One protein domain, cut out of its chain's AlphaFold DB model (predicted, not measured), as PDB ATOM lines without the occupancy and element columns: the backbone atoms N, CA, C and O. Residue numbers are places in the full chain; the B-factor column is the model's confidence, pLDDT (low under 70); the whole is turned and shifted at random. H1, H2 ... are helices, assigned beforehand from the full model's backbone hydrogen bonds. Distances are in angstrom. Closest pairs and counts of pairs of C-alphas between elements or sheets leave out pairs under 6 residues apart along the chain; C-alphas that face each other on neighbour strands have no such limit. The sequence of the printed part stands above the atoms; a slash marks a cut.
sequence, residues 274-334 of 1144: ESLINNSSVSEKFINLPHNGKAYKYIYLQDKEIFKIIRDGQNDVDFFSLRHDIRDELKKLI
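This is residues 274 to 334 of the 1144 residues of the protein "Excinuclease ABC subunit A" of Acinetobacter kyonggiensis (UniProt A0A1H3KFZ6). Little regular structure is here: a rounded body of winding loops, with one helix, H2, along one side and a short helical turn, H1, near it. A long loop, residues 274 to 305, reaches away from H2 to Asn 292. The printed part has 61 residues with two named helices, H1 then H2, and no named strand; the class is all helix, though these helices hold only 15 residues. It is compact, with a radius of gyration of the C-alphas of 10.9 A and spans of 27 by 25 by 21 A.

Find C-alpha 324 at (98.119, 29.524, -21.489); from there H2, residues 324 to 334, runs 15.1 A to C-alpha 334 at (111.407, 25.268, -27.211). Look back to C-alpha 306 at (112.258, 31.849, -18.765) for H1, residues 306 to 309, 5.0 A long.

H2 and H1 are close but not clearly touching; their closest C-alphas, those of Ile 326 and Ile 309, are 7.0 A apart. In H2 every O i to N i+4 pair is within hydrogen-bond range; H1 is too short for such a pair, and its one O i to N i+3 pair is within range.

The C-alphas farthest apart, those of Asn 292 and His 324, are 29.2 A apart. The link from H1 to H2, 14 residues, is long. The printed part has no cut. Its mean pLDDT is 71.5; residues 283 to 284, 292 to 295 and 300 to 316 are under 70.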
ATOM      1  N   GLU A 274     103.672  16.968 -27.880       82.56
ATOM      2  CA  GLU A 274     103.048  15.860 -27.148       82.56
ATOM      3  C   GLU A 274     104.051  14.748 -26.846       82.56
ATOM      4  O   GLU A 274     104.023  14.172 -25.765       82.56
ATOM      5  N   SER A 275     104.956  14.449 -27.783       82.19
ATOM      6  CA  SER A 275     106.004  13.448 -27.556       82.19
ATOM      7  C   SER A 275     107.256  14.036 -26.901       82.19
ATOM      8  O   SER A 275     107.970  13.332 -26.176       82.19
ATOM      9  N   LEU A 276     107.531  15.324 -27.136       84.19
ATOM     10  CA  LEU A 276     108.690  16.012 -26.577       84.19
ATOM     11  C   LEU A 276     108.526  16.317 -25.086       84.19
ATOM     12  O   LEU A 276     109.512  16.230 -24.359       84.19
ATOM     13  N   ILE A 277     107.332  16.703 -24.638       85.44
ATOM     14  CA  ILE A 277     107.072  17.099 -23.251       85.44
ATOM     15  C   ILE A 277     106.496  15.915 -22.478       85.44
ATOM     16  O   ILE A 277     105.642  15.191 -22.977       85.44
ATOM     17  N   ASN A 278     106.971  15.708 -21.254       81.00
ATOM     18  CA  ASN A 278     106.441  14.704 -20.337       81.00
ATOM     19  C   ASN A 278     105.722  15.369 -19.146       81.00
ATOM     20  O   ASN A 278     105.689  16.592 -19.023       81.00
ATOM     21  N   ASN A 279     105.143  14.550 -18.266       76.75
ATOM     22  CA  ASN A 279     104.350  15.018 -17.124       76.75
ATOM     23  C   ASN A 279     105.196  15.427 -15.903       76.75
ATOM     24  O   ASN A 279     104.654  15.568 -14.810       76.75
ATOM     25  N   SER A 280     106.516  15.567 -16.044       76.56
ATOM     26  CA  SER A 280     107.358  16.079 -14.965       76.56
ATOM     27  C   SER A 280     107.174  17.587 -14.791       76.56
ATOM     28  O   SER A 280     106.755  18.305 -15.703       76.56
ATOM     29  N   SER A 281     107.524  18.065 -13.600       75.69
ATOM     30  CA  SER A 281     107.537  19.489 -13.288       75.69
ATOM     31  C   SER A 281     108.481  20.264 -14.217       75.69
ATOM     32  O   SER A 281     109.539  19.766 -14.616       75.69
ATOM     33  N   VAL A 282     108.131  21.516 -14.519       73.69
ATOM     34  CA  VAL A 282     108.943  22.427 -15.342       73.69
ATOM     35  C   VAL A 282     110.308  22.731 -14.695       73.69
ATOM     36  O   VAL A 282     111.279  22.986 -15.412       73.69
ATOM     37  N   SER A 283     110.418  22.653 -13.359       67.56
ATOM     38  CA  SER A 283     111.692  22.728 -12.617       67.56
ATOM     39  C   SER A 283     112.580  21.487 -12.793       67.56
ATOM     40  O   SER A 283     113.785  21.540 -12.531       67.56
ATOM     41  N   GLU A 284     112.004  20.381 -13.262       69.94
ATOM     42  CA  GLU A 284     112.658  19.093 -13.450       69.94
ATOM     43  C   GLU A 284     112.898  18.781 -14.944       69.94
ATOM     44  O   GLU A 284     113.100  19.653 -15.794       69.94
ATOM     45  N   LYS A 285     112.943  17.490 -15.289       75.38
ATOM     46  CA  LYS A 285     113.261  16.970 -16.622       75.38
ATOM     47  C   LYS A 285     112.008  16.829 -17.495       75.38
ATOM     48  O   LYS A 285     111.770  15.758 -18.047       75.38
ATOM     49  N   PHE A 286     111.221  17.898 -17.624       79.56
ATOM     50  CA  PHE A 286     109.951  17.893 -18.365       79.56
ATOM     51  C   PHE A 286     110.046  17.679 -19.888       79.56
ATOM     52  O   PHE A 286     109.023  17.582 -20.560       79.56
ATOM     53  N   ILE A 287     111.252  17.603 -20.463       84.38
ATOM     54  CA  ILE A 287     111.467  17.336 -21.891       84.38
ATOM     55  C   ILE A 287     112.177  15.994 -22.087       84.38
ATOM     56  O   ILE A 287     113.187  15.690 -21.462       84.38
ATOM     57  N   ASN A 288     111.707  15.196 -23.037       83.25
ATOM     58  CA  ASN A 288     112.241  13.881 -23.382       83.25
ATOM     59  C   ASN A 288     113.532  13.960 -24.225       83.25
ATOM     60  O   ASN A 288     113.665  13.320 -25.271       83.25
ATOM     61  N   LEU A 289     114.524  14.732 -23.773       82.12
ATOM     62  CA  LEU A 289     115.856  14.813 -24.379       82.12
ATOM     63  C   LEU A 289     116.955  14.407 -23.380       82.12
ATOM     64  O   LEU A 289     116.811  14.615 -22.178       82.12
ATOM     65  N   PRO A 290     118.092  13.850 -23.848       74.75
ATOM     66  CA  PRO A 290     119.211  13.498 -22.975       74.75
ATOM     67  C   PRO A 290     119.715  14.717 -22.201       74.75
ATOM     68  O   PRO A 290     119.724  15.817 -22.744       74.75
ATOM     69  N   HIS A 291     120.214  14.525 -20.981       73.19
ATOM     70  CA  HIS A 291     120.735  15.600 -20.130       73.19
ATOM     71  C   HIS A 291     122.247  15.516 -19.926       73.19
ATOM     72  O   HIS A 291     122.829  14.435 -19.976       73.19
ATOM     73  N   ASN A 292     122.875  16.657 -19.635       67.88
ATOM     74  CA  ASN A 292     124.290  16.761 -19.247       67.88
ATOM     75  C   ASN A 292     124.479  17.235 -17.789       67.88
ATOM     76  O   ASN A 292     125.503  17.821 -17.445       67.88
ATOM     77  N   GLY A 293     123.471  17.028 -16.938       63.53
ATOM     78  CA  GLY A 293     123.464  17.440 -15.532       63.53
ATOM     79  C   GLY A 293     122.867  18.829 -15.298       63.53
ATOM     80  O   GLY A 293     121.969  18.951 -14.476       63.53
ATOM     81  N   LYS A 294     123.304  19.859 -16.038       59.41
ATOM     82  CA  LYS A 294     122.807  21.246 -15.871       59.41
ATOM     83  C   LYS A 294     121.726  21.650 -16.877       59.41
ATOM     84  O   LYS A 294     120.945  22.549 -16.597       59.41
ATOM     85  N   ALA A 295     121.680  21.010 -18.043       65.31
ATOM     86  CA  ALA A 295     120.731  21.322 -19.106       65.31
ATOM     87  C   ALA A 295     120.369  20.070 -19.916       65.31
ATOM     88  O   ALA A 295     120.942  18.986 -19.739       65.31
ATOM     89  N   TYR A 296     119.420  20.222 -20.837       73.62
ATOM     90  CA  TYR A 296     119.254  19.251 -21.908       73.62
ATOM     91  C   TYR A 296     120.479  19.329 -22.831       73.62
ATOM     92  O   TYR A 296     120.993  20.402 -23.142       73.62
ATOM     93  N   LYS A 297     120.976  18.171 -23.262       71.06
ATOM     94  CA  LYS A 297     122.228  17.985 -24.011       71.06
ATOM     95  C   LYS A 297     122.272  18.790 -25.311       71.06
ATOM     96  O   LYS A 297     123.354  19.175 -25.739       71.06
ATOM     97  N   TYR A 298     121.112  19.016 -25.923       73.06
ATOM     98  CA  TYR A 298     120.988  19.688 -27.217       73.06
ATOM     99  C   TYR A 298     120.346  21.070 -27.138       73.06
ATOM    100  O   TYR A 298     120.538  21.864 -28.045       73.06
ATOM    101  N   ILE A 299     119.589  21.365 -26.081       70.88
ATOM    102  CA  ILE A 299     118.890  22.642 -25.932       70.88
ATOM    103  C   ILE A 299     119.150  23.210 -24.543       70.88
ATOM    104  O   ILE A 299     118.938  22.566 -23.519       70.88
ATOM    105  N   TYR A 300     119.620  24.450 -24.493       69.56
ATOM    106  CA  TYR A 300     119.837  25.140 -23.231       69.56
ATOM    107  C   TYR A 300     118.598  25.968 -22.890       69.56
ATOM    108  O   TYR A 300     118.353  27.000 -23.513       69.56
ATOM    109  N   LEU A 301     117.791  25.503 -21.935       64.50
ATOM    110  CA  LEU A 301     116.533  26.156 -21.538       64.50
ATOM    111  C   LEU A 301     116.652  27.047 -20.303       64.50
ATOM    112  O   LEU A 301     115.682  27.695 -19.933       64.50
ATOM    113  N   GLN A 302     117.839  27.133 -19.698       59.97
ATOM    114  CA  GLN A 302     118.092  28.041 -18.582       59.97
ATOM    115  C   GLN A 302     118.309  29.477 -19.083       59.97
ATOM    116  O   GLN A 302     119.386  30.057 -18.939       59.97
ATOM    117  N   ASP A 303     117.285  30.026 -19.728       57.16
ATOM    118  CA  ASP A 303     117.244  31.428 -20.109       57.16
ATOM    119  C   ASP A 303     116.840  32.274 -18.896       57.16
ATOM    120  O   ASP A 303     115.920  31.911 -18.156       57.16
ATOM    121  N   LYS A 304     117.522  33.402 -18.674       55.88
ATOM    122  CA  LYS A 304     117.182  34.309 -17.566       55.88
ATOM    123  C   LYS A 304     115.765  34.863 -17.719       55.88
ATOM    124  O   LYS A 304     115.162  35.199 -16.707       55.88
ATOM    125  N   GLU A 305     115.242  34.934 -18.944       51.69
ATOM    126  CA  GLU A 305     113.865  35.349 -19.220       51.69
ATOM    127  C   GLU A 305     112.846  34.263 -18.841       51.69
ATOM    128  O   GLU A 305     111.874  34.567 -18.157       51.69
ATOM    129  N   ILE A 306     113.125  32.986 -19.133       55.38
ATOM    130  CA  ILE A 306     112.258  31.849 -18.765       55.38
ATOM    131  C   ILE A 306     112.139  31.710 -17.241       55.38
ATOM    132  O   ILE A 306     111.036  31.608 -16.712       55.38
ATOM    133  N   PHE A 307     113.250  31.793 -16.503       59.12
ATOM    134  CA  PHE A 307     113.213  31.766 -15.031       59.12
ATOM    135  C   PHE A 307     112.511  32.981 -14.411       59.12
ATOM    136  O   PHE A 307     112.089  32.932 -13.256       59.12
ATOM    137  N   LYS A 308     112.391  34.081 -15.161       58.81
ATOM    138  CA  LYS A 308     111.649  35.275 -14.745       58.81
ATOM    139  C   LYS A 308     110.148  35.120 -15.004       58.81
ATOM    140  O   LYS A 308     109.365  35.623 -14.205       58.81
ATOM    141  N   ILE A 309     109.771  34.409 -16.070       55.97
ATOM    142  CA  ILE A 309     108.382  34.076 -16.423       55.97
ATOM    143  C   ILE A 309     107.780  33.063 -15.429       55.97
ATOM    144  O   ILE A 309     106.612  33.179 -15.071       55.97
ATOM    145  N   ILE A 310     108.579  32.118 -14.918       61.56
ATOM    146  CA  ILE A 310     108.130  31.053 -13.991       61.56
ATOM    147  C   ILE A 310     108.120  31.525 -12.503       61.56
ATOM    148  O   ILE A 310     107.899  30.742 -11.583       61.56
ATOM    149  N   ARG A 311     108.338  32.817 -12.196       58.62
ATOM    150  CA  ARG A 311     108.570  33.260 -10.801       58.62
ATOM    151  C   ARG A 311     107.376  33.132  -9.838       58.62
ATOM    152  O   ARG A 311     106.235  33.417 -10.185       58.62
ATOM    153  N   ASP A 312     107.750  32.756  -8.610       48.75
ATOM    154  CA  ASP A 312     107.048  32.622  -7.325       48.75
ATOM    155  C   ASP A 312     105.657  31.973  -7.347       48.75
ATOM    156  O   ASP A 312     104.630  32.608  -7.127       48.75
ATOM    157  N   GLY A 313     105.660  30.650  -7.549       54.91
ATOM    158  CA  GLY A 313     104.526  29.773  -7.226       54.91
ATOM    159  C   GLY A 313     104.258  28.646  -8.225       54.91
ATOM    160  O   GLY A 313     103.488  27.747  -7.909       54.91
ATOM    161  N   GLN A 314     104.886  28.664  -9.411       56.38
ATOM    162  CA  GLN A 314     104.624  27.687 -10.487       56.38
ATOM    163  C   GLN A 314     105.838  26.831 -10.889       56.38
ATOM    164  O   GLN A 314     105.793  26.136 -11.899       56.38
ATOM    165  N   ASN A 315     106.918  26.853 -10.099       58.31
ATOM    166  CA  ASN A 315     108.125  26.068 -10.388       58.31
ATOM    167  C   ASN A 315     107.879  24.553 -10.334       58.31
ATOM    168  O   ASN A 315     108.516  23.843 -11.096       58.31
ATOM    169  N   ASP A 316     106.965  24.082  -9.480       66.31
ATOM    170  CA  ASP A 316     106.663  22.652  -9.272       66.31
ATOM    171  C   ASP A 316     105.398  22.165  -9.992       66.31
ATOM    172  O   ASP A 316     104.783  21.165  -9.628       66.31
ATOM    173  N   VAL A 317     104.981  22.901 -11.018       70.81
ATOM    174  CA  VAL A 317     103.773  22.606 -11.783       70.81
ATOM    175  C   VAL A 317     104.166  21.901 -13.078       70.81
ATOM    176  O   VAL A 317     105.195  22.216 -13.684       70.81
ATOM    177  N   ASP A 318     103.357  20.932 -13.508       74.75
ATOM    178  CA  ASP A 318     103.543  20.300 -14.810       74.75
ATOM    179  C   ASP A 318     103.339  21.316 -15.951       74.75
ATOM    180  O   ASP A 318     102.646  22.332 -15.824       74.75
ATOM    181  N   PHE A 319     103.945  21.041 -17.102       79.12
ATOM    182  CA  PHE A 319     103.873  21.936 -18.256       79.12
ATOM    183  C   PHE A 319     102.431  22.216 -18.736       79.12
ATOM    184  O   PHE A 319     102.129  23.309 -19.226       79.12
ATOM    185  N   PHE A 320     101.528  21.240 -18.604       80.06
ATOM    186  CA  PHE A 320     100.137  21.324 -19.061       80.06
ATOM    187  C   PHE A 320      99.210  22.044 -18.076       80.06
ATOM    188  O   PHE A 320      98.069  22.351 -18.431       80.06
ATOM    189  N   SER A 321      99.708  22.373 -16.891       78.38
ATOM    190  CA  SER A 321      99.017  23.100 -15.830       78.38
ATOM    191  C   SER A 321      99.476  24.563 -15.730       78.38
ATOM    192  O   SER A 321      98.880  25.356 -15.002       78.38
ATOM    193  N   LEU A 322     100.485  24.966 -16.516       76.62
ATOM    194  CA  LEU A 322     100.885  26.369 -16.677       76.62
ATOM    195  C   LEU A 322      99.773  27.217 -17.308       76.62
ATOM    196  O   LEU A 322      98.997  26.728 -18.134       76.62
ATOM    197  N   ARG A 323      99.742  28.522 -17.010       77.50
ATOM    198  CA  ARG A 323      98.850  29.460 -17.718       77.50
ATOM    199  C   ARG A 323      99.124  29.457 -19.230       77.50
ATOM    200  O   ARG A 323     100.250  29.218 -19.665       77.50
ATOM    201  N   HIS A 324      98.078  29.677 -20.027       79.12
ATOM    202  CA  HIS A 324      98.119  29.524 -21.489       79.12
ATOM    203  C   HIS A 324      99.149  30.449 -22.160       79.12
ATOM    204  O   HIS A 324      99.890  30.013 -23.033       79.12
ATOM    205  N   ASP A 325      99.243  31.696 -21.702       76.44
ATOM    206  CA  ASP A 325     100.227  32.697 -22.128       76.44
ATOM    207  C   ASP A 325     101.675  32.232 -21.896       76.44
ATOM    208  O   ASP A 325     102.487  32.222 -22.821       76.44
ATOM    209  N   ILE A 326     101.975  31.758 -20.684       75.88
ATOM    210  CA  ILE A 326     103.300  31.238 -20.307       75.88
ATOM    211  C   ILE A 326     103.645  29.985 -21.118       75.88
ATOM    212  O   ILE A 326     104.778  29.802 -21.572       75.88
ATOM    213  N   ARG A 327     102.660  29.104 -21.302       81.19
ATOM    214  CA  ARG A 327     102.820  27.862 -22.055       81.19
ATOM    215  C   ARG A 327     103.153  28.138 -23.516       81.19
ATOM    216  O   ARG A 327     104.049  27.490 -24.050       81.19
ATOM    217  N   ASP A 328     102.477  29.089 -24.151       80.69
ATOM    218  CA  ASP A 328     102.732  29.458 -25.546       80.69
ATOM    219  C   ASP A 328     104.118  30.080 -25.731       80.69
ATOM    220  O   ASP A 328     104.825  29.761 -26.692       80.69
ATOM    221  N   GLU A 329     104.548  30.916 -24.786       79.38
ATOM    222  CA  GLU A 329     105.879  31.519 -24.800       79.38
ATOM    223  C   GLU A 329     106.985  30.461 -24.638       79.38
ATOM    224  O   GLU A 329     107.941  30.425 -25.422       79.38
ATOM    225  N   LEU A 330     106.805  29.514 -23.708       78.31
ATOM    226  CA  LEU A 330     107.687  28.356 -23.557       78.31
ATOM    227  C   LEU A 330     107.693  27.464 -24.801       78.31
ATOM    228  O   LEU A 330     108.770  27.070 -25.255       78.31
ATOM    229  N   LYS A 331     106.525  27.165 -25.389       84.69
ATOM    230  CA  LYS A 331     106.439  26.411 -26.650       84.69
ATOM    231  C   LYS A 331     107.230  27.111 -27.740       84.69
ATOM    232  O   LYS A 331     108.014  26.458 -28.415       84.69
ATOM    233  N   LYS A 332     107.092  28.426 -27.901       82.69
ATOM    234  CA  LYS A 332     107.809  29.191 -28.930       82.69
ATOM    235  C   LYS A 332     109.330  29.079 -28.777       82.69
ATOM    236  O   LYS A 332     110.020  28.783 -29.752       82.69
ATOM    237  N   LEU A 333     109.836  29.236 -27.553       78.38
ATOM    238  CA  LEU A 333     111.258  29.110 -27.218       78.38
ATOM    239  C   LEU A 333     111.800  27.691 -27.435       78.38
ATOM    240  O   LEU A 333     112.879  27.512 -28.006       78.38
ATOM    241  N   ILE A 334     111.054  26.674 -26.990       82.81
ATOM    242  CA  ILE A 334     111.407  25.268 -27.211       82.81
ATOM    243  C   ILE A 334     111.391  24.964 -28.711       82.81
ATOM    244  O   ILE A 334     112.342  24.363 -29.204       82.81
TER     245      ILE A 334